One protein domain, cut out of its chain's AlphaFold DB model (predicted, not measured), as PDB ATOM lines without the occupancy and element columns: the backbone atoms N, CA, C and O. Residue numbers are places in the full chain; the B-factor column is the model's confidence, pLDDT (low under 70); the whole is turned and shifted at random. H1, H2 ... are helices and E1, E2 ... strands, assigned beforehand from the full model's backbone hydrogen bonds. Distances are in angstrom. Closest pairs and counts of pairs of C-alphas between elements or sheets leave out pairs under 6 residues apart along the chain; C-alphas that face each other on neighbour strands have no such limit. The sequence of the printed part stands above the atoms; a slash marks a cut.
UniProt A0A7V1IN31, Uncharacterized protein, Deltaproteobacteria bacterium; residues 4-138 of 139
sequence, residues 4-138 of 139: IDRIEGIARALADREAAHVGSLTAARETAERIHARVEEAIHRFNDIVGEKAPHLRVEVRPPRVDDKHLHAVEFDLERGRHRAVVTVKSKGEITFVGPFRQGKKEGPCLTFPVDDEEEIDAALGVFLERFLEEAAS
ATOM      1  N   ILE A   4       3.046 -56.397 -38.313       97.19
ATOM      2  CA  ILE A   4       2.871 -55.556 -37.123       97.19
ATOM      3  C   ILE A   4       3.959 -55.872 -36.095       97.19
ATOM      4  O   ILE A   4       4.696 -54.971 -35.709       97.19
ATOM      5  N   ASP A   5       4.156 -57.147 -35.760       96.31
ATOM      6  CA  ASP A   5       5.173 -57.587 -34.795       96.31
ATOM      7  C   ASP A   5       6.587 -57.118 -35.200       96.31
ATOM      8  O   ASP A   5       7.405 -56.724 -34.365       96.31
ATOM      9  N   ARG A   6       6.885 -57.139 -36.510       96.06
ATOM     10  CA  ARG A   6       8.172 -56.676 -37.057       96.06
ATOM     11  C   ARG A   6       8.353 -55.175 -36.885       96.06
ATOM     12  O   ARG A   6       9.438 -54.739 -36.506       96.06
ATOM     13  N   ILE A   7       7.317 -54.399 -37.195       97.88
ATOM     14  CA  ILE A   7       7.348 -52.942 -37.061       97.88
ATOM     15  C   ILE A   7       7.445 -52.546 -35.589       97.88
ATOM     16  O   ILE A   7       8.246 -51.674 -35.268       97.88
ATOM     17  N   GLU A   8       6.734 -53.219 -34.682       97.62
ATOM     18  CA  GLU A   8       6.854 -52.974 -33.240       97.62
ATOM     19  C   GLU A   8       8.273 -53.219 -32.720       97.62
ATOM     20  O   GLU A   8       8.802 -52.408 -31.960       97.62
ATOM     21  N   GLY A   9       8.911 -54.314 -33.146       96.88
ATOM     22  CA  GLY A   9      10.293 -54.610 -32.768       96.88
ATOM     23  C   GLY A   9      11.269 -53.524 -33.232       96.88
ATOM     24  O   GLY A   9      12.119 -53.086 -32.458       96.88
ATOM     25  N   ILE A  10      11.110 -53.044 -34.471       97.56
ATOM     26  CA  ILE A  10      11.908 -51.933 -35.011       97.56
ATOM     27  C   ILE A  10      11.627 -50.643 -34.237       97.56
ATOM     28  O   ILE A  10      12.567 -49.950 -33.863       97.56
ATOM     29  N   ALA A  11      10.356 -50.334 -33.969       96.50
ATOM     30  CA  ALA A  11       9.958 -49.121 -33.267       96.50
ATOM     31  C   ALA A  11      10.569 -49.054 -31.862       96.50
ATOM     32  O   ALA A  11      11.134 -48.025 -31.507       96.50
ATOM     33  N   ARG A  12      10.538 -50.154 -31.096       97.06
ATOM     34  CA  ARG A  12      11.184 -50.227 -29.773       97.06
ATOM     35  C   ARG A  12      12.696 -50.039 -29.877       97.06
ATOM     36  O   ARG A  12      13.251 -49.184 -29.202       97.06
ATOM     37  N   ALA A  13      13.346 -50.758 -30.794       96.25
ATOM     38  CA  ALA A  13      14.794 -50.663 -30.979       96.25
ATOM     39  C   ALA A  13      15.266 -49.270 -31.443       96.25
ATOM     40  O   ALA A  13      16.393 -48.870 -31.149       96.25
ATOM     41  N   LEU A  14      14.438 -48.544 -32.202       95.19
ATOM     42  CA  LEU A  14      14.703 -47.154 -32.566       95.19
ATOM     43  C   LEU A  14      14.433 -46.214 -31.388       95.19
ATOM     44  O   LEU A  14      15.283 -45.385 -31.095       95.19
ATOM     45  N   ALA A  15      13.315 -46.374 -30.678       94.19
ATOM     46  CA  ALA A  15      12.988 -45.550 -29.516       94.19
ATOM     47  C   ALA A  15      14.080 -45.619 -28.436       94.19
ATOM     48  O   ALA A  15      14.528 -44.579 -27.961       94.19
ATOM     49  N   ASP A  16      14.571 -46.819 -28.117       95.31
ATOM     50  CA  ASP A  16      15.642 -47.012 -27.132       95.31
ATOM     51  C   ASP A  16      16.956 -46.343 -27.564       95.31
ATOM     52  O   ASP A  16      17.686 -45.793 -26.740       95.31
ATOM     53  N   ARG A  17      17.256 -46.353 -28.869       93.00
ATOM     54  CA  ARG A  17      18.447 -45.703 -29.437       93.00
ATOM     55  C   ARG A  17      18.345 -44.183 -29.388       93.00
ATOM     56  O   ARG A  17      19.308 -43.513 -29.034       93.00
ATOM     57  N   GLU A  18      17.180 -43.653 -29.739       94.19
ATOM     58  CA  GLU A  18      16.939 -42.214 -29.814       94.19
ATOM     59  C   GLU A  18      16.725 -41.575 -28.437       94.19
ATOM     60  O   GLU A  18      16.959 -40.379 -28.280       94.19
ATOM     61  N   ALA A  19      16.359 -42.358 -27.416       91.56
ATOM     62  CA  ALA A  19      16.153 -41.873 -26.051       91.56
ATOM     63  C   ALA A  19      17.357 -41.080 -25.507       91.56
ATOM     64  O   ALA A  19      17.172 -40.070 -24.828       91.56
ATOM     65  N   ALA A  20      18.584 -41.487 -25.849       89.94
ATOM     66  CA  ALA A  20      19.807 -40.793 -25.438       89.94
ATOM     67  C   ALA A  20      19.987 -39.413 -26.103       89.94
ATOM     68  O   ALA A  20      20.702 -38.565 -25.573       89.94
ATOM     69  N   HIS A  21      19.339 -39.172 -27.245       91.25
ATOM     70  CA  HIS A  21      19.473 -37.946 -28.033       91.25
ATOM     71  C   HIS A  21      18.377 -36.913 -27.749       91.25
ATOM     72  O   HIS A  21      18.542 -35.751 -28.118       91.25
ATOM     73  N   VAL A  22      17.290 -37.300 -27.068       91.44
ATOM     74  CA  VAL A  22      16.142 -36.418 -26.787       91.44
ATOM     75  C   VAL A  22      16.585 -35.121 -26.110       91.44
ATOM     76  O   VAL A  22      16.224 -34.046 -26.576       91.44
ATOM     77  N   GLY A  23      17.418 -35.205 -25.067       92.75
ATOM     78  CA  GLY A  23      17.894 -34.016 -24.350       92.75
ATOM     79  C   GLY A  23      18.693 -33.061 -25.242       92.75
ATOM     80  O   GLY A  23      18.438 -31.860 -25.256       92.75
ATOM     81  N   SER A  24      19.616 -33.596 -26.043       93.81
ATOM     82  CA  SER A  24      20.424 -32.800 -26.974       93.81
ATOM     83  C   SER A  24      19.594 -32.188 -28.105       93.81
ATOM     84  O   SER A  24      19.872 -31.070 -28.534       93.81
ATOM     85  N   LEU A  25      18.563 -32.887 -28.589       94.69
ATOM     86  CA  LEU A  25      17.653 -32.352 -29.600       94.69
ATOM     87  C   LEU A  25      16.754 -31.248 -29.029       94.69
ATOM     88  O   LEU A  25      16.530 -30.246 -29.704       94.69
ATOM     89  N   THR A  26      16.284 -31.391 -27.786       95.88
ATOM     90  CA  THR A  26      15.556 -30.327 -27.082       95.88
ATOM     91  C   THR A  26      16.415 -29.070 -26.954       95.88
ATOM     92  O   THR A  26      15.970 -28.002 -27.359       95.88
ATOM     93  N   ALA A  27      17.669 -29.198 -26.510       96.00
ATOM     94  CA  ALA A  27      18.588 -28.061 -26.410       96.00
ATOM     95  C   ALA A  27      18.869 -27.403 -27.778       96.00
ATOM     96  O   ALA A  27      18.919 -26.175 -27.896       96.00
ATOM     97  N   ALA A  28      19.010 -28.207 -28.839       96.75
ATOM     98  CA  ALA A  28      19.147 -27.690 -30.200       96.75
ATOM     99  C   ALA A  28      17.891 -26.937 -30.663       96.75
ATOM    100  O   ALA A  28      18.017 -25.891 -31.296       96.75
ATOM    101  N   ARG A  29      16.691 -27.425 -30.320       97.62
ATOM    102  CA  ARG A  29      15.429 -26.734 -30.615       97.62
ATOM    103  C   ARG A  29      15.330 -25.402 -29.880       97.62
ATOM    104  O   ARG A  29      15.065 -24.404 -30.535       97.62
ATOM    105  N   GLU A  30      15.589 -25.369 -28.577       97.75
ATOM    106  CA  GLU A  30      15.570 -24.128 -27.785       97.75
ATOM    107  C   GLU A  30      16.547 -23.090 -28.355       97.75
ATOM    108  O   GLU A  30      16.229 -21.909 -28.501       97.75
ATOM    109  N   THR A  31      17.733 -23.547 -28.761       97.69
ATOM    110  CA  THR A  31      18.724 -22.691 -29.415       97.69
ATOM    111  C   THR A  31      18.230 -22.190 -30.774       97.69
ATOM    112  O   THR A  31      18.347 -21.000 -31.061       97.69
ATOM    113  N   ALA A  32      17.649 -23.062 -31.603       98.06
ATOM    114  CA  ALA A  32      17.094 -22.677 -32.899       98.06
ATOM    115  C   ALA A  32      15.945 -21.670 -32.754       98.06
ATOM    116  O   ALA A  32      15.899 -20.702 -33.506       98.06
ATOM    117  N   GLU A  33      15.064 -21.848 -31.769       98.44
ATOM    118  CA  GLU A  33      13.968 -20.925 -31.453       98.44
ATOM    119  C   GLU A  33      14.489 -19.552 -31.010       98.44
ATOM    120  O   GLU A  33      13.992 -18.527 -31.478       98.44
ATOM    121  N   ARG A  34      15.544 -19.512 -30.185       97.94
ATOM    122  CA  ARG A  34      16.198 -18.257 -29.782       97.94
ATOM    123  C   ARG A  34      16.769 -17.497 -30.981       97.94
ATOM    124  O   ARG A  34      16.547 -16.293 -31.099       97.94
ATOM    125  N   ILE A  35      17.502 -18.174 -31.867       98.12
ATOM    126  CA  ILE A  35      18.064 -17.532 -33.068       98.12
ATOM    127  C   ILE A  35      16.945 -17.135 -34.041       98.12
ATOM    128  O   ILE A  35      16.973 -16.031 -34.582       98.12
ATOM    129  N   HIS A  36      15.930 -17.984 -34.210       98.62
ATOM    130  CA  HIS A  36      14.764 -17.698 -35.040       98.62
ATOM    131  C   HIS A  36      14.049 -16.426 -34.595       98.62
ATOM    132  O   HIS A  36      13.824 -15.559 -35.428       98.62
ATOM    133  N   ALA A  37      13.745 -16.266 -33.302       98.44
ATOM    134  CA  ALA A  37      13.051 -15.079 -32.795       98.44
ATOM    135  C   ALA A  37      13.781 -13.774 -33.157       98.44
ATOM    136  O   ALA A  37      13.160 -12.777 -33.520       98.44
ATOM    137  N   ARG A  38      15.117 -13.795 -33.123       98.19
ATOM    138  CA  ARG A  38      15.956 -12.644 -33.484       98.19
ATOM    139  C   ARG A  38      15.927 -12.357 -34.983       98.19
ATOM    140  O   ARG A  38      15.826 -11.200 -35.387       98.19
ATOM    141  N   VAL A  39      16.006 -13.405 -35.802       98.38
ATOM    142  CA  VAL A  39      15.888 -13.291 -37.262       98.38
ATOM    143  C   VAL A  39      14.501 -12.789 -37.652       98.38
ATOM    144  O   VAL A  39      14.387 -11.863 -38.447       98.38
ATOM    145  N   GLU A  40      13.454 -13.369 -37.075       98.44
ATOM    146  CA  GLU A  40      12.065 -12.997 -37.311       98.44
ATOM    147  C   GLU A  40      11.820 -11.530 -36.952       98.44
ATOM    148  O   GLU A  40      11.262 -10.797 -37.764       98.44
ATOM    149  N   GLU A  41      12.314 -11.058 -35.803       98.50
ATOM    150  CA  GLU A  41      12.216  -9.647 -35.425       98.50
ATOM    151  C   GLU A  41      12.911  -8.726 -36.443       98.50
ATOM    152  O   GLU A  41      12.334  -7.721 -36.872       98.50
ATOM    153  N   ALA A  42      14.135  -9.063 -36.863       98.25
ATOM    154  CA  ALA A  42      14.881  -8.274 -37.842       98.25
ATOM    155  C   ALA A  42      14.173  -8.227 -39.207       98.25
ATOM    156  O   ALA A  42      14.022  -7.152 -39.799       98.25
ATOM    157  N   ILE A  43      13.689  -9.373 -39.691       98.31
ATOM    158  CA  ILE A  43      12.983  -9.480 -40.971       98.31
ATOM    159  C   ILE A  43      11.604  -8.822 -40.914       98.31
ATOM    160  O   ILE A  43      11.195  -8.191 -41.888       98.31
ATOM    161  N   HIS A  44      10.902  -8.887 -39.783       98.31
ATOM    162  CA  HIS A  44       9.643  -8.174 -39.592       98.31
ATOM    163  C   HIS A  44       9.846  -6.659 -39.727       98.31
ATOM    164  O   HIS A  44       9.174  -6.023 -40.538       98.31
ATOM    165  N   ARG A  45      10.861  -6.098 -39.054       98.38
ATOM    166  CA  ARG A  45      11.222  -4.674 -39.190       98.38
ATOM    167  C   ARG A  45      11.591  -4.301 -40.628       98.38
ATOM    168  O   ARG A  45      11.178  -3.250 -41.116       98.38
ATOM    169  N   PHE A  46      12.351  -5.150 -41.322       97.88
ATOM    170  CA  PHE A  46      12.660  -4.953 -42.741       97.88
ATOM    171  C   PHE A  46      11.384  -4.930 -43.602       97.88
ATOM    172  O   PHE A  46      11.183  -4.006 -44.394       97.88
ATOM    173  N   ASN A  47      10.499  -5.910 -43.419       97.69
ATOM    174  CA  ASN A  47       9.247  -6.032 -44.162       97.69
ATOM    175  C   ASN A  47       8.295  -4.852 -43.904       97.69
ATOM    176  O   ASN A  47       7.629  -4.410 -44.845       97.69
ATOM    177  N   ASP A  48       8.264  -4.309 -42.683       97.88
ATOM    178  CA  ASP A  48       7.498  -3.104 -42.332       97.88
ATOM    179  C   ASP A  48       7.999  -1.867 -43.090       97.88
ATOM    180  O   ASP A  48       7.203  -1.102 -43.640       97.88
ATOM    181  N   ILE A  49       9.323  -1.685 -43.173       97.38
ATOM    182  CA  ILE A  49       9.950  -0.567 -43.902       97.38
ATOM    183  C   ILE A  49       9.676  -0.673 -45.406       97.38
ATOM    184  O   ILE A  49       9.351   0.326 -46.057       97.38
ATOM    185  N   VAL A  50       9.804  -1.882 -45.962       95.75
ATOM    186  CA  VAL A  50       9.467  -2.180 -47.360       95.75
ATOM    187  C   VAL A  50       7.986  -1.892 -47.630       95.75
ATOM    188  O   VAL A  50       7.644  -1.271 -48.645       95.75
ATOM    189  N   GLY A  51       7.116  -2.318 -46.712       92.62
ATOM    190  CA  GLY A  51       5.689  -2.027 -46.696       92.62
ATOM    191  C   GLY A  51       5.002  -2.305 -48.033       92.62
ATOM    192  O   GLY A  51       5.201  -3.344 -48.667       92.62
ATOM    193  N   GLU A  52       4.177  -1.356 -48.464       92.62
ATOM    194  CA  GLU A  52       3.480  -1.389 -49.758       92.62
ATOM    195  C   GLU A  52       4.316  -0.819 -50.912       92.62
ATOM    196  O   GLU A  52       3.936  -0.950 -52.074       92.62
ATOM    197  N   LYS A  53       5.469  -0.199 -50.622       95.88
ATOM    198  CA  LYS A  53       6.306   0.448 -51.646       95.88
ATOM    199  C   LYS A  53       7.003  -0.574 -52.538       95.88
ATOM    200  O   LYS A  53       7.160  -0.339 -53.734       95.88
ATOM    201  N   ALA A  54       7.420  -1.701 -51.965       94.88
ATOM    202  CA  ALA A  54       8.097  -2.766 -52.698       94.88
ATOM    203  C   ALA A  54       7.716  -4.164 -52.170       94.88
ATOM    204  O   ALA A  54       8.588  -4.926 -51.764       94.88
ATOM    205  N   PRO A  55       6.430  -4.568 -52.210       93.88
ATOM    206  CA  PRO A  55       5.957  -5.822 -51.606       93.88
ATOM    207  C   PRO A  55       6.636  -7.078 -52.176       93.88
ATOM    208  O   PRO A  55       6.676  -8.116 -51.525       93.88
ATOM    209  N   HIS A  56       7.211  -6.980 -53.376       93.06
ATOM    210  CA  HIS A  56       7.990  -8.038 -54.018       93.06
ATOM    211  C   HIS A  56       9.363  -8.294 -53.365       93.06
ATOM    212  O   HIS A  56      10.017  -9.275 -53.729       93.06
ATOM    213  N   LEU A  57       9.812  -7.426 -52.452       95.94
ATOM    214  CA  LEU A  57      11.027  -7.593 -51.647       95.94
ATOM    215  C   LEU A  57      10.765  -8.263 -50.297       95.94
ATOM    216  O   LEU A  57      11.722  -8.515 -49.576       95.94
ATOM    217  N   ARG A  58       9.506  -8.560 -49.948       96.56
ATOM    218  CA  ARG A  58       9.190  -9.224 -48.680       96.56
ATOM    219  C   ARG A  58       9.914 -10.561 -48.561       96.56
ATOM    220  O   ARG A  58       9.957 -11.338 -49.518       96.56
ATOM    221  N   VAL A  59      10.443 -10.801 -47.371       97.94
ATOM    222  CA  VAL A  59      11.131 -12.034 -46.991       97.94
ATOM    223  C   VAL A  59      10.248 -12.804 -46.023       97.94
ATOM    224  O   VAL A  59       9.686 -12.225 -45.094       97.94
ATOM    225  N   GLU A  60      10.131 -14.106 -46.238       98.06
ATOM    226  CA  GLU A  60       9.478 -15.030 -45.316       98.06
ATOM    227  C   GLU A  60      10.532 -15.694 -44.426       98.06
ATOM    228  O   GLU A  60      11.602 -16.061 -44.910       98.06
ATOM    229  N   VAL A  61      10.227 -15.854 -43.137       98.44
ATOM    230  CA  VAL A  61      11.003 -16.677 -42.202       98.44
ATOM    231  C   VAL A  61      10.106 -17.829 -41.779       98.44
ATOM    232  O   VAL A  61       8.997 -17.607 -41.295       98.44
ATOM    233  N   ARG A  62      10.554 -19.062 -42.005       98.25
ATOM    234  CA  ARG A  62       9.794 -20.258 -41.632       98.25
ATOM    235  C   ARG A  62      10.091 -20.675 -40.195       98.25
ATOM    236  O   ARG A  62      11.211 -20.476 -39.741       98.25
ATOM    237  N   PRO A  63       9.144 -21.331 -39.502       98.19
ATOM    238  CA  PRO A  63       9.368 -21.786 -38.137       98.19
ATOM    239  C   PRO A  63      10.441 -22.889 -38.057       98.19
ATOM    240  O   PRO A  63      10.595 -23.668 -39.009       98.19
ATOM    241  N   PRO A  64      11.131 -23.026 -36.905       98.38
ATOM    242  CA  PRO A  64      12.060 -24.122 -36.656       98.38
ATOM    243  C   PRO A  64      11.400 -25.500 -36.769       98.38
ATOM    244  O   PRO A  64      10.325 -25.756 -36.224       98.38
ATOM    245  N   ARG A  65      12.077 -26.427 -37.445       97.88
ATOM    246  CA  ARG A  65      11.656 -27.823 -37.650       97.88
ATOM    247  C   ARG A  65      12.856 -28.761 -37.578       97.88
ATOM    248  O   ARG A  65      13.987 -28.308 -37.638       97.88
ATOM    249  N   VAL A  66      12.626 -30.065 -37.453       96.19
ATOM    250  CA  VAL A  66      13.722 -31.044 -37.582       96.19
ATOM    251  C   VAL A  66      14.262 -31.002 -39.015       96.19
ATOM    252  O   VAL A  66      13.478 -30.892 -39.955       96.19
ATOM    253  N   ASP A  67      15.584 -31.053 -39.158       94.25
ATOM    254  CA  ASP A  67      16.283 -31.054 -40.444       94.25
ATOM    255  C   ASP A  67      15.938 -32.314 -41.255       94.25
ATOM    256  O   ASP A  67      15.951 -33.438 -40.745       94.25
ATOM    257  N   ASP A  68      15.635 -32.120 -42.540       87.38
ATOM    258  CA  ASP A  68      15.184 -33.190 -43.435       87.38
ATOM    259  C   ASP A  68      16.265 -34.264 -43.679       87.38
ATOM    260  O   ASP A  68      15.955 -35.417 -43.988       87.38
ATOM    261  N   LYS A  69      17.548 -33.891 -43.578       88.31
ATOM    262  CA  LYS A  69      18.718 -34.756 -43.801       88.31
ATOM    263  C   LYS A  69      19.274 -35.314 -42.487       88.31
ATOM    264  O   LYS A  69      19.886 -36.384 -42.486       88.31
ATOM    265  N   HIS A  70      19.093 -34.600 -41.379       91.25
ATOM    266  CA  HIS A  70      19.718 -34.884 -40.095       91.25
ATOM    267  C   HIS A  70      18.685 -34.918 -38.962       91.25
ATOM    268  O   HIS A  70      18.334 -33.896 -38.388       91.25
ATOM    269  N   LEU A  71      18.298 -36.129 -38.537       90.88
ATOM    270  CA  LEU A  71      17.336 -36.351 -37.439       90.88
ATOM    271  C   LEU A  71      17.704 -35.649 -36.121       90.88
ATOM    272  O   LEU A  71      16.841 -35.411 -35.281       90.88
ATOM    273  N   HIS A  72      18.986 -35.335 -35.926       93.81
ATOM    274  CA  HIS A  72      19.507 -34.690 -34.721       93.81
ATOM    275  C   HIS A  72      19.901 -33.230 -34.949       93.81
ATOM    276  O   HIS A  72      20.836 -32.734 -34.313       93.81
ATOM    277  N   ALA A  73      19.231 -32.558 -35.878       96.75
ATOM    278  CA  ALA A  73      19.373 -31.133 -36.103       96.75
ATOM    279  C   ALA A  73      18.002 -30.470 -36.263       96.75
ATOM    280  O   ALA A  73      17.020 -31.105 -36.651       96.75
ATOM    281  N   VAL A  74      17.946 -29.188 -35.928       98.12
ATOM    282  CA  VAL A  74      16.779 -28.326 -36.093       98.12
ATOM    283  C   VAL A  74      17.170 -27.216 -37.051       98.12
ATOM    284  O   VAL A  74      18.215 -26.603 -36.871       98.12
ATOM    285  N   GLU A  75      16.355 -26.946 -38.056       98.12
ATOM    286  CA  GLU A  75      16.595 -25.887 -39.026       98.12
ATOM    287  C   GLU A  75      15.400 -24.951 -39.174       98.12
ATOM    288  O   GLU A  75      14.256 -25.318 -38.905       98.12
ATOM    289  N   PHE A  76      15.673 -23.752 -39.669       98.50
ATOM    290  CA  PHE A  76      14.680 -22.867 -40.255       98.50
ATOM    291  C   PHE A  76      15.268 -22.149 -41.466       98.50
ATOM    292  O   PHE A  76      16.484 -22.141 -41.673       98.50
ATOM    293  N   ASP A  77      14.408 -21.561 -42.290       97.31
ATOM    294  CA  ASP A  77      14.822 -20.917 -43.530       97.31
ATOM    295  C   ASP A  77      14.250 -19.514 -43.687       97.31
ATOM    296  O   ASP A  77      13.175 -19.195 -43.180       97.31
ATOM    297  N   LEU A  78      15.020 -18.694 -44.399       97.81
ATOM    298  CA  LEU A  78      14.595 -17.420 -44.946       97.81
ATOM    299  C   LEU A  78      14.408 -17.595 -46.447       97.81
ATOM    300  O   LEU A  78      15.281 -18.152 -47.123       97.81
ATOM    301  N   GLU A  79      13.309 -17.081 -46.982       97.19
ATOM    302  CA  GLU A  79      12.978 -17.223 -48.393       97.19
ATOM    303  C   GLU A  79      12.481 -15.914 -49.007       97.19
ATOM    304  O   GLU A  79      11.679 -15.175 -48.438       97.19
ATOM    305  N   ARG A  80      12.944 -15.650 -50.232       96.00
ATOM    306  CA  ARG A  80      12.382 -14.626 -51.116       96.00
ATOM    307  C   ARG A  80      12.467 -15.097 -52.560       96.00
ATOM    308  O   ARG A  80      13.533 -15.115 -53.182       96.00
ATOM    309  N   GLY A  81      11.324 -15.477 -53.125       92.94
ATOM    310  CA  GLY A  81      11.261 -16.039 -54.472       92.94
ATOM    311  C   GLY A  81      12.111 -17.306 -54.587       92.94
ATOM    312  O   GLY A  81      11.774 -18.332 -54.014       92.94
ATOM    313  N   ARG A  82      13.211 -17.247 -55.350       93.44
ATOM    314  CA  ARG A  82      14.151 -18.375 -55.496       93.44
ATOM    315  C   ARG A  82      15.366 -18.286 -54.578       93.44
ATOM    316  O   ARG A  82      16.153 -19.228 -54.581       93.44
ATOM    317  N   HIS A  83      15.557 -17.177 -53.866       95.50
ATOM    318  CA  HIS A  83      16.654 -17.032 -52.917       95.50
ATOM    319  C   HIS A  83      16.258 -17.655 -51.583       95.50
ATOM    320  O   HIS A  83      15.146 -17.435 -51.100       95.50
ATOM    321  N   ARG A  84      17.175 -18.439 -51.018       96.19
ATOM    322  CA  ARG A  84      17.013 -19.145 -49.753       96.19
ATOM    323  C   ARG A  84      18.274 -19.010 -48.906       96.19
ATOM    324  O   ARG A  84      19.389 -18.991 -49.428       96.19
ATOM    325  N   ALA A  85      18.070 -18.937 -47.605       97.19
ATOM    326  CA  ALA A  85      19.082 -19.068 -46.573       97.19
ATOM    327  C   ALA A  85      18.554 -20.043 -45.514       97.19
ATOM    328  O   ALA A  85      17.347 -20.123 -45.302       97.19
ATOM    329  N   VAL A  86      19.436 -20.813 -44.888       97.25
ATOM    330  CA  VAL A  86      19.083 -21.828 -43.892       97.25
ATOM    331  C   VAL A  86      19.959 -21.639 -42.667       97.25
ATOM    332  O   VAL A  86      21.170 -21.453 -42.785       97.25
ATOM    333  N   VAL A  87      19.343 -21.697 -41.496       97.94
ATOM    334  CA  VAL A  87      20.032 -21.776 -40.212       97.94
ATOM    335  C   VAL A  87      19.765 -23.158 -39.646       97.94
ATOM    336  O   VAL A  87      18.608 -23.547 -39.516       97.94
ATOM    337  N   THR A  88      20.818 -23.887 -39.294       97.94
ATOM    338  CA  THR A  88      20.732 -25.244 -38.745       97.94
ATOM    339  C   THR A  88      21.447 -25.295 -37.403       97.94
ATOM    340  O   THR A  88      22.604 -24.908 -37.303       97.94
ATOM    341  N   VAL A  89      20.795 -25.825 -36.375       97.88
ATOM    342  CA  VAL A  89      21.381 -26.110 -35.066       97.88
ATOM    343  C   VAL A  89      21.451 -27.616 -34.878       97.88
ATOM    344  O   VAL A  89      20.436 -28.311 -34.887       97.88
ATOM    345  N   LYS A  90      22.657 -28.145 -34.699       96.44
ATOM    346  CA  LYS A  90      22.883 -29.570 -34.456       96.44
ATOM    347  C   LYS A  90      22.856 -29.852 -32.959       96.44
ATOM    348  O   LYS A  90      23.434 -29.114 -32.168       96.44
ATOM    349  N   SER A  91      22.299 -30.999 -32.589       93.19
ATOM    350  CA  SER A  91      22.304 -31.559 -31.223       93.19
ATOM    351  C   SER A  91      23.683 -31.624 -30.558       93.19
ATOM    352  O   SER A  91      23.778 -31.609 -29.336       93.19
ATOM    353  N   LYS A  92      24.760 -31.664 -31.349       93.31
ATOM    354  CA  LYS A  92      26.146 -31.622 -30.867       93.31
ATOM    355  C   LYS A  92      26.655 -30.225 -30.476       93.31
ATOM    356  O   LYS A  92      27.846 -30.085 -30.237       93.31
ATOM    357  N   GLY A  93      25.789 -29.211 -30.431       94.12
ATOM    358  CA  GLY A  93      26.162 -27.861 -30.004       94.12
ATOM    359  C   GLY A  93      26.836 -27.030 -31.096       94.12
ATOM    360  O   GLY A  93      27.705 -26.220 -30.799       94.12
ATOM    361  N   GLU A  94      26.439 -27.215 -32.355       96.94
ATOM    362  CA  GLU A  94      26.905 -26.384 -33.474       96.94
ATOM    363  C   GLU A  94      25.732 -25.641 -34.112       96.94
ATOM    364  O   GLU A  94      24.677 -26.240 -34.330       96.94
ATOM    365  N   ILE A  95      25.945 -24.382 -34.487       97.62
ATOM    366  CA  ILE A  95      25.049 -23.600 -35.344       97.62
ATOM    367  C   ILE A  95      25.720 -23.423 -36.699       97.62
ATOM    368  O   ILE A  95      26.903 -23.106 -36.772       97.62
ATOM    369  N   THR A  96      24.971 -23.607 -37.777       97.56
ATOM    370  CA  THR A  96      25.435 -23.437 -39.148       97.56
ATOM    371  C   THR A  96      24.525 -22.459 -39.885       97.56
ATOM    372  O   THR A  96      23.309 -22.627 -39.884       97.56
ATOM    373  N   PHE A  97      25.111 -21.469 -40.556       97.62
ATOM    374  CA  PHE A  97      24.422 -20.568 -41.479       97.62
ATOM    375  C   PHE A  97      24.785 -20.945 -42.911       97.62
ATOM    376  O   PHE A  97      25.966 -20.986 -43.255       97.62
ATOM    377  N   VAL A  98      23.784 -21.224 -43.744       96.56
ATOM    378  CA  VAL A  98      23.950 -21.627 -45.144       96.56
ATOM    379  C   VAL A  98      23.212 -20.651 -46.049       96.56
ATOM    380  O   VAL A  98      21.993 -20.525 -45.976       96.56
ATOM    381  N   GLY A  99      23.929 -19.998 -46.956       93.75
ATOM    382  CA  GLY A  99      23.366 -19.061 -47.926       93.75
ATOM    383  C   GLY A  99      23.861 -17.627 -47.769       93.75
ATOM    384  O   GLY A  99      24.758 -17.371 -46.966       93.75
ATOM    385  N   PRO A 100      23.309 -16.690 -48.554       93.81
ATOM    386  CA  PRO A 100      22.220 -16.881 -49.523       93.81
ATOM    387  C   PRO A 100      22.581 -17.768 -50.723       93.81
ATOM    388  O   PRO A 100      23.679 -17.702 -51.258       93.81
ATOM    389  N   PHE A 101      21.627 -18.570 -51.199       94.06
ATOM    390  CA  PHE A 101      21.745 -19.329 -52.448       94.06
ATOM    391  C   PHE A 101      20.421 -19.355 -53.217       94.06
ATOM    392  O   PHE A 101      19.357 -19.060 -52.676       94.06
ATOM    393  N   ARG A 102      20.461 -19.732 -54.501       91.56
ATOM    394  CA  ARG A 102      19.246 -19.953 -55.305       91.56
ATOM    395  C   ARG A 102      18.801 -21.411 -55.232       91.56
ATOM    396  O   ARG A 102      19.625 -22.311 -55.380       91.56
ATOM    397  N   GLN A 103      17.501 -21.657 -55.094       87.69
ATOM    398  CA  GLN A 103      16.943 -23.009 -55.089       87.69
ATOM    399  C   GLN A 103      17.367 -23.788 -56.349       87.69
ATOM    400  O   GLN A 103      17.284 -23.285 -57.474       87.69
ATOM    401  N   GLY A 104      17.862 -25.014 -56.156       87.75
ATOM    402  CA  GLY A 104      18.394 -25.858 -57.233       87.75
ATOM    403  C   GLY A 104      19.798 -25.474 -57.724       87.75
ATOM    404  O   GLY A 104      20.287 -26.065 -58.688       87.75
ATOM    405  N   LYS A 105      20.456 -24.492 -57.097       89.25
ATOM    406  CA  LYS A 105      21.885 -24.197 -57.279       89.25
ATOM    407  C   LYS A 105      22.690 -24.710 -56.086       89.25
ATOM    408  O   LYS A 105      22.133 -25.193 -55.105       89.25
ATOM    409  N   LYS A 106      24.017 -24.639 -56.211       86.88
ATOM    410  CA  LYS A 106      24.936 -25.015 -55.137       86.88
ATOM    411  C   LYS A 106      24.674 -24.132 -53.912       86.88
ATOM    412  O   LYS A 106      24.639 -22.911 -54.046       86.88
ATOM    413  N   GLU A 107      24.503 -24.766 -52.757       87.94
ATOM    414  CA  GLU A 107      24.410 -24.105 -51.452       87.94
ATOM    415  C   GLU A 107      25.728 -23.365 -51.124       87.94
ATOM    416  O   GLU A 107      26.815 -23.813 -51.511       87.94
ATOM    417  N   GLY A 108      25.644 -22.240 -50.407       77.38
ATOM    418  CA  GLY A 108      26.804 -21.509 -49.875       77.38
ATOM    419  C   GLY A 108      26.562 -19.998 -49.770       77.38
ATOM    420  O   GLY A 108      25.609 -19.535 -50.382       77.38
ATOM    421  N   PRO A 109      27.399 -19.217 -49.059       85.19
ATOM    422  CA  PRO A 109      28.456 -19.615 -48.117       85.19
ATOM    423  C   PRO A 109      27.927 -20.446 -46.939       85.19
ATOM    424  O   PRO A 109      26.727 -20.485 -46.693       85.19
ATOM    425  N   CYS A 110      28.824 -21.153 -46.252       94.69
ATOM    426  CA  CYS A 110      28.507 -21.958 -45.077       94.69
ATOM    427  C   CYS A 110      29.433 -21.537 -43.935       94.69
ATOM    428  O   CYS A 110      30.653 -21.621 -44.085       94.69
ATOM    429  N   LEU A 111      28.861 -21.065 -42.832       95.56
ATOM    430  CA  LEU A 111      29.582 -20.681 -41.619       95.56
ATOM    431  C   LEU A 111      29.096 -21.563 -40.473       95.56
ATOM    432  O   LEU A 111      27.914 -21.881 -40.424       95.56
ATOM    433  N   THR A 112      29.991 -22.024 -39.600       96.88
ATOM    434  CA  THR A 112      29.640 -22.908 -38.478       96.88
ATOM    435  C   THR A 112      30.332 -22.439 -37.213       96.88
ATOM    436  O   THR A 112      31.528 -22.173 -37.251       96.88
ATOM    437  N   PHE A 113      29.577 -22.402 -36.120       96.31
ATOM    438  CA  PHE A 113      29.989 -21.861 -34.831       96.31
ATOM    439  C   PHE A 113      29.589 -22.816 -33.700       96.31
ATOM    440  O   PHE A 113      28.560 -23.496 -33.816       96.31
ATOM    441  N   PRO A 114      30.353 -22.874 -32.600       97.12
ATOM    442  CA  PRO A 114      29.873 -23.417 -31.332       97.12
ATOM    443  C   PRO A 114      28.652 -22.633 -30.823       97.12
ATOM    444  O   PRO A 114      28.587 -21.418 -30.981       97.12
ATOM    445  N   VAL A 115      27.668 -23.304 -30.212       95.50
ATOM    446  CA  VAL A 115      26.443 -22.645 -29.695       95.50
ATOM    447  C   VAL A 115      26.698 -21.657 -28.551       95.50
ATOM    448  O   VAL A 115      25.831 -20.829 -28.268       95.50
ATOM    449  N   ASP A 116      27.842 -21.775 -27.880       94.62
ATOM    450  CA  ASP A 116      28.279 -20.951 -26.753       94.62
ATOM    451  C   ASP A 116      29.081 -19.708 -27.171       94.62
ATOM    452  O   ASP A 116      29.325 -18.844 -26.330       94.62
ATOM    453  N   ASP A 117      29.416 -19.560 -28.456       96.06
ATOM    454  CA  ASP A 117      30.087 -18.369 -28.986       96.06
ATOM    455  C   ASP A 117      29.075 -17.294 -29.418       96.06
ATOM    456  O   ASP A 117      28.870 -17.011 -30.599       96.06
ATOM    457  N   GLU A 118      28.351 -16.742 -28.443       93.94
ATOM    458  CA  GLU A 118      27.248 -15.810 -28.709       93.94
ATOM    459  C   GLU A 118      27.707 -14.534 -29.435       93.94
ATOM    460  O   GLU A 118      26.993 -14.040 -30.304       93.94
ATOM    461  N   GLU A 119      28.906 -14.028 -29.139       95.38
ATOM    462  CA  GLU A 119      29.445 -12.832 -29.796       95.38
ATOM    463  C   GLU A 119      29.758 -13.091 -31.278       95.38
ATOM    464  O   GLU A 119      29.368 -12.294 -32.139       95.38
ATOM    465  N   GLU A 120      30.408 -14.217 -31.600       96.31
ATOM    466  CA  GLU A 120      30.694 -14.572 -32.991       96.31
ATOM    467  C   GLU A 120      29.404 -14.883 -33.765       96.31
ATOM    468  O   GLU A 120      29.239 -14.423 -34.900       96.31
ATOM    469  N   ILE A 121      28.453 -15.589 -33.138       96.69
ATOM    470  CA  ILE A 121      27.128 -15.865 -33.711       96.69
ATOM    471  C   ILE A 121      26.412 -14.562 -34.069       96.69
ATOM    472  O   ILE A 121      25.859 -14.452 -35.163       96.69
ATOM    473  N   ASP A 122      26.425 -13.575 -33.176       96.06
ATOM    474  CA  ASP A 122      25.746 -12.293 -33.362       96.06
ATOM    475  C   ASP A 122      26.328 -11.500 -34.527       96.06
ATOM    476  O   ASP A 122      25.591 -11.035 -35.405       96.06
ATOM    477  N   ALA A 123      27.656 -11.387 -34.562       96.69
ATOM    478  CA  ALA A 123      28.362 -10.713 -35.640       96.69
ATOM    479  C   ALA A 123      28.114 -11.412 -36.987       96.69
ATOM    480  O   ALA A 123      27.783 -10.762 -37.985       96.69
ATOM    481  N   ALA A 124      28.215 -12.744 -37.016       96.94
ATOM    482  CA  ALA A 124      27.985 -13.532 -38.217       96.94
ATOM    483  C   ALA A 124      26.530 -13.457 -38.694       96.94
ATOM    484  O   ALA A 124      26.294 -13.404 -39.901       96.94
ATOM    485  N   LEU A 125      25.559 -13.422 -37.776       97.31
ATOM    486  CA  LEU A 125      24.140 -13.328 -38.107       97.31
ATOM    487  C   LEU A 125      23.814 -12.000 -38.797       97.31
ATOM    488  O   LEU A 125      23.088 -12.000 -39.790       97.31
ATOM    489  N   GLY A 126      24.379 -10.886 -38.323       97.44
ATOM    490  CA  GLY A 126      24.221  -9.580 -38.971       97.44
ATOM    491  C   GLY A 126      24.709  -9.600 -40.420       97.44
ATOM    492  O   GLY A 126      23.935  -9.339 -41.341       97.44
ATOM    493  N   VAL A 127      25.958 -10.027 -40.628       97.06
ATOM    494  CA  VAL A 127      26.572 -10.150 -41.964       97.06
ATOM    495  C   VAL A 127      25.778 -11.103 -42.865       97.06
ATOM    496  O   VAL A 127      25.592 -10.846 -44.056       97.06
ATOM    497  N   PHE A 128      25.297 -12.213 -42.307       97.50
ATOM    498  CA  PHE A 128      24.498 -13.204 -43.021       97.50
ATOM    499  C   PHE A 128      23.168 -12.630 -43.522       97.50
ATOM    500  O   PHE A 128      22.818 -12.827 -44.689       97.50
ATOM    501  N   LEU A 129      22.444 -11.894 -42.670       97.88
ATOM    502  CA  LEU A 129      21.169 -11.271 -43.027       97.88
ATOM    503  C   LEU A 129      21.348 -10.142 -44.043       97.88
ATOM    504  O   LEU A 129      20.611 -10.105 -45.026       97.88
ATOM    505  N   GLU A 130      22.336  -9.265 -43.850       97.38
ATOM    506  CA  GLU A 130      22.657  -8.193 -44.803       97.38
ATOM    507  C   GLU A 130      22.901  -8.764 -46.199       97.38
ATOM    508  O   GLU A 130      22.233  -8.389 -47.166       97.38
ATOM    509  N   ARG A 131      23.778  -9.768 -46.283       95.94
ATOM    510  CA  ARG A 131      24.099 -10.430 -47.543       95.94
ATOM    511  C   ARG A 131      22.882 -11.103 -48.171       95.94
ATOM    512  O   ARG A 131      22.692 -11.010 -49.384       95.94
ATOM    513  N   PHE A 132      22.055 -11.785 -47.375       96.88
ATOM    514  CA  PHE A 132      20.827 -12.391 -47.884       96.88
ATOM    515  C   PHE A 132      19.891 -11.340 -48.481       96.88
ATOM    516  O   PHE A 132      19.408 -11.544 -49.590       96.88
ATOM    517  N   LEU A 133      19.662 -10.221 -47.791       97.00
ATOM    518  CA  LEU A 133      18.770  -9.159 -48.257       97.00
ATOM    519  C   LEU A 133      19.279  -8.505 -49.552       97.00
ATOM    520  O   LEU A 133      18.487  -8.285 -50.471       97.00
ATOM    521  N   GLU A 134      20.583  -8.252 -49.663       95.56
ATOM    522  CA  GLU A 134      21.202  -7.688 -50.871       95.56
ATOM    523  C   GLU A 134      21.111  -8.633 -52.078       95.56
ATOM    524  O   GLU A 134      20.656  -8.241 -53.161       95.56
ATOM    525  N   GLU A 135      21.506  -9.898 -51.904       94.19
ATOM    526  CA  GLU A 135      21.450 -10.886 -52.983       94.19
ATOM    527  C   GLU A 135      19.997 -11.192 -53.368       94.19
ATOM    528  O   GLU A 135      19.664 -11.261 -54.554       94.19
ATOM    529  N   ALA A 136      19.103 -11.301 -52.380       93.12
ATOM    530  CA  ALA A 136      17.692 -11.549 -52.615       93.12
ATOM    531  C   ALA A 136      16.999 -10.381 -53.319       93.12
ATOM    532  O   ALA A 136      16.030 -10.635 -54.029       93.12
ATOM    533  N   ALA A 137      17.464  -9.136 -53.182       92.44
ATOM    534  CA  ALA A 137      16.918  -7.986 -53.905       92.44
ATOM    535  C   ALA A 137      17.311  -7.960 -55.398       92.44
ATOM    536  O   ALA A 137      16.670  -7.264 -56.190       92.44
ATOM    537  N   SER A 138      18.316  -8.743 -55.798       84.94
ATOM    538  CA  SER A 138      18.833  -8.781 -57.170       84.94
ATOM    539  C   SER A 138      18.116  -9.834 -58.053       84.94
ATOM    540  O   SER A 138      17.703 -10.880 -57.540       84.94
TER     541      SER A 138
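Overview. This is residues 4 to 138 of the 139 residues of an uncharacterized protein of Deltaproteobacteria bacterium (UniProt A0A7V1IN31). A four-stranded sheet, E1 to E4, has two helices, H2 and H3, over one face and its other face bare, while H1 sticks out beyond one end as a free arm with residues 4 to 17. The long link from H2 folds back beside edge strand E1 and pairs with it at two short places. The printed part has 135 residues, with three named helices and four named strands in the order H1 H2 E1 E2 E3 E4 H3; the sheet runs E1, E2, E3, E4, all antiparallel. The class is mixed, helices and strands. The whole is only just loose, close to compact, with a radius of gyration of the C-alphas of 17.3 A and spans of 60 by 35 by 27 A.

Along the chain. H1, residues 4 to 18, begins with C-alpha 4 at (2.871, -55.556, -37.123) and measures 20.7 A from first to last C-alpha. H2, residues 22 to 50, measures 40.5 A and ends with C-alpha 50 at (9.467, -2.180, -47.360). The strands are E1, residues 73 to 80, 23.4 A; E2, residues 83 to 90, 23.2 A; E3, residues 94 to 102, 24.0 A; and E4, residues 110 to 114, 13.9 A. H3, residues 118 to 137, measures 28.3 A and ends with C-alpha 137 at (16.918, -7.986, -53.905).

Arrangement. H1 is not on the sheet and meets H2 only through their link. H2 is on the sheet at a height of 8.4 A, over E1 and E2, and runs along the strands, at 14 degrees to E2 on the local plane; its closest C-alphas to E2 are those of Ala 28 and Val 89, 5.6 A apart. Residues 60 to 61 pair antiparallel with residues 78 to 79 of E1, and residues 65 to 66 with 74 to 75. E1 to E4 form a meander, each strand the antiparallel neighbour of the one before. Within hydrogen-bond range are N 76 and O 87 of hairpin E1 and E2, 2.9 A, N 86 and O 98 of hairpin E2 and E3, 2.8 A, and N 97 and O 111 of hairpin E3 and E4, 2.8 A. H3 is on the same face as H2, two layers in the sense of helices on one face of a sheet. Its height is 9.0 A, over E2 and E3 and only just not over E4, on which 2 of its C-alphas fall; it runs along the strands, at 3 degrees to E2 on the local plane. Its closest C-alphas to E3 are those of Pro 100 and Phe 132, 5.0 A apart. H2 and H3 are near each other, with 13 pairs of C-alphas within 10 A. Every O i to N i+4 pair is within hydrogen-bond range in H3, against 10 of 11 in H1 and 24 of 25 in H2.

Size, cuts and confidence. The C-alphas farthest apart, those of Asp 5 and Lys 53, are 60.4 A apart. Without residues 4 to 17, which stand free, the body spans 50 by 29 by 22 A. The sheet is twisted, its C-alphas up to 4.5 A off its best plane. The link from H2 to E1, 22 residues, is long. The printed part has no cut, its mean pLDDT is 95.4, and no printed residue is under 70.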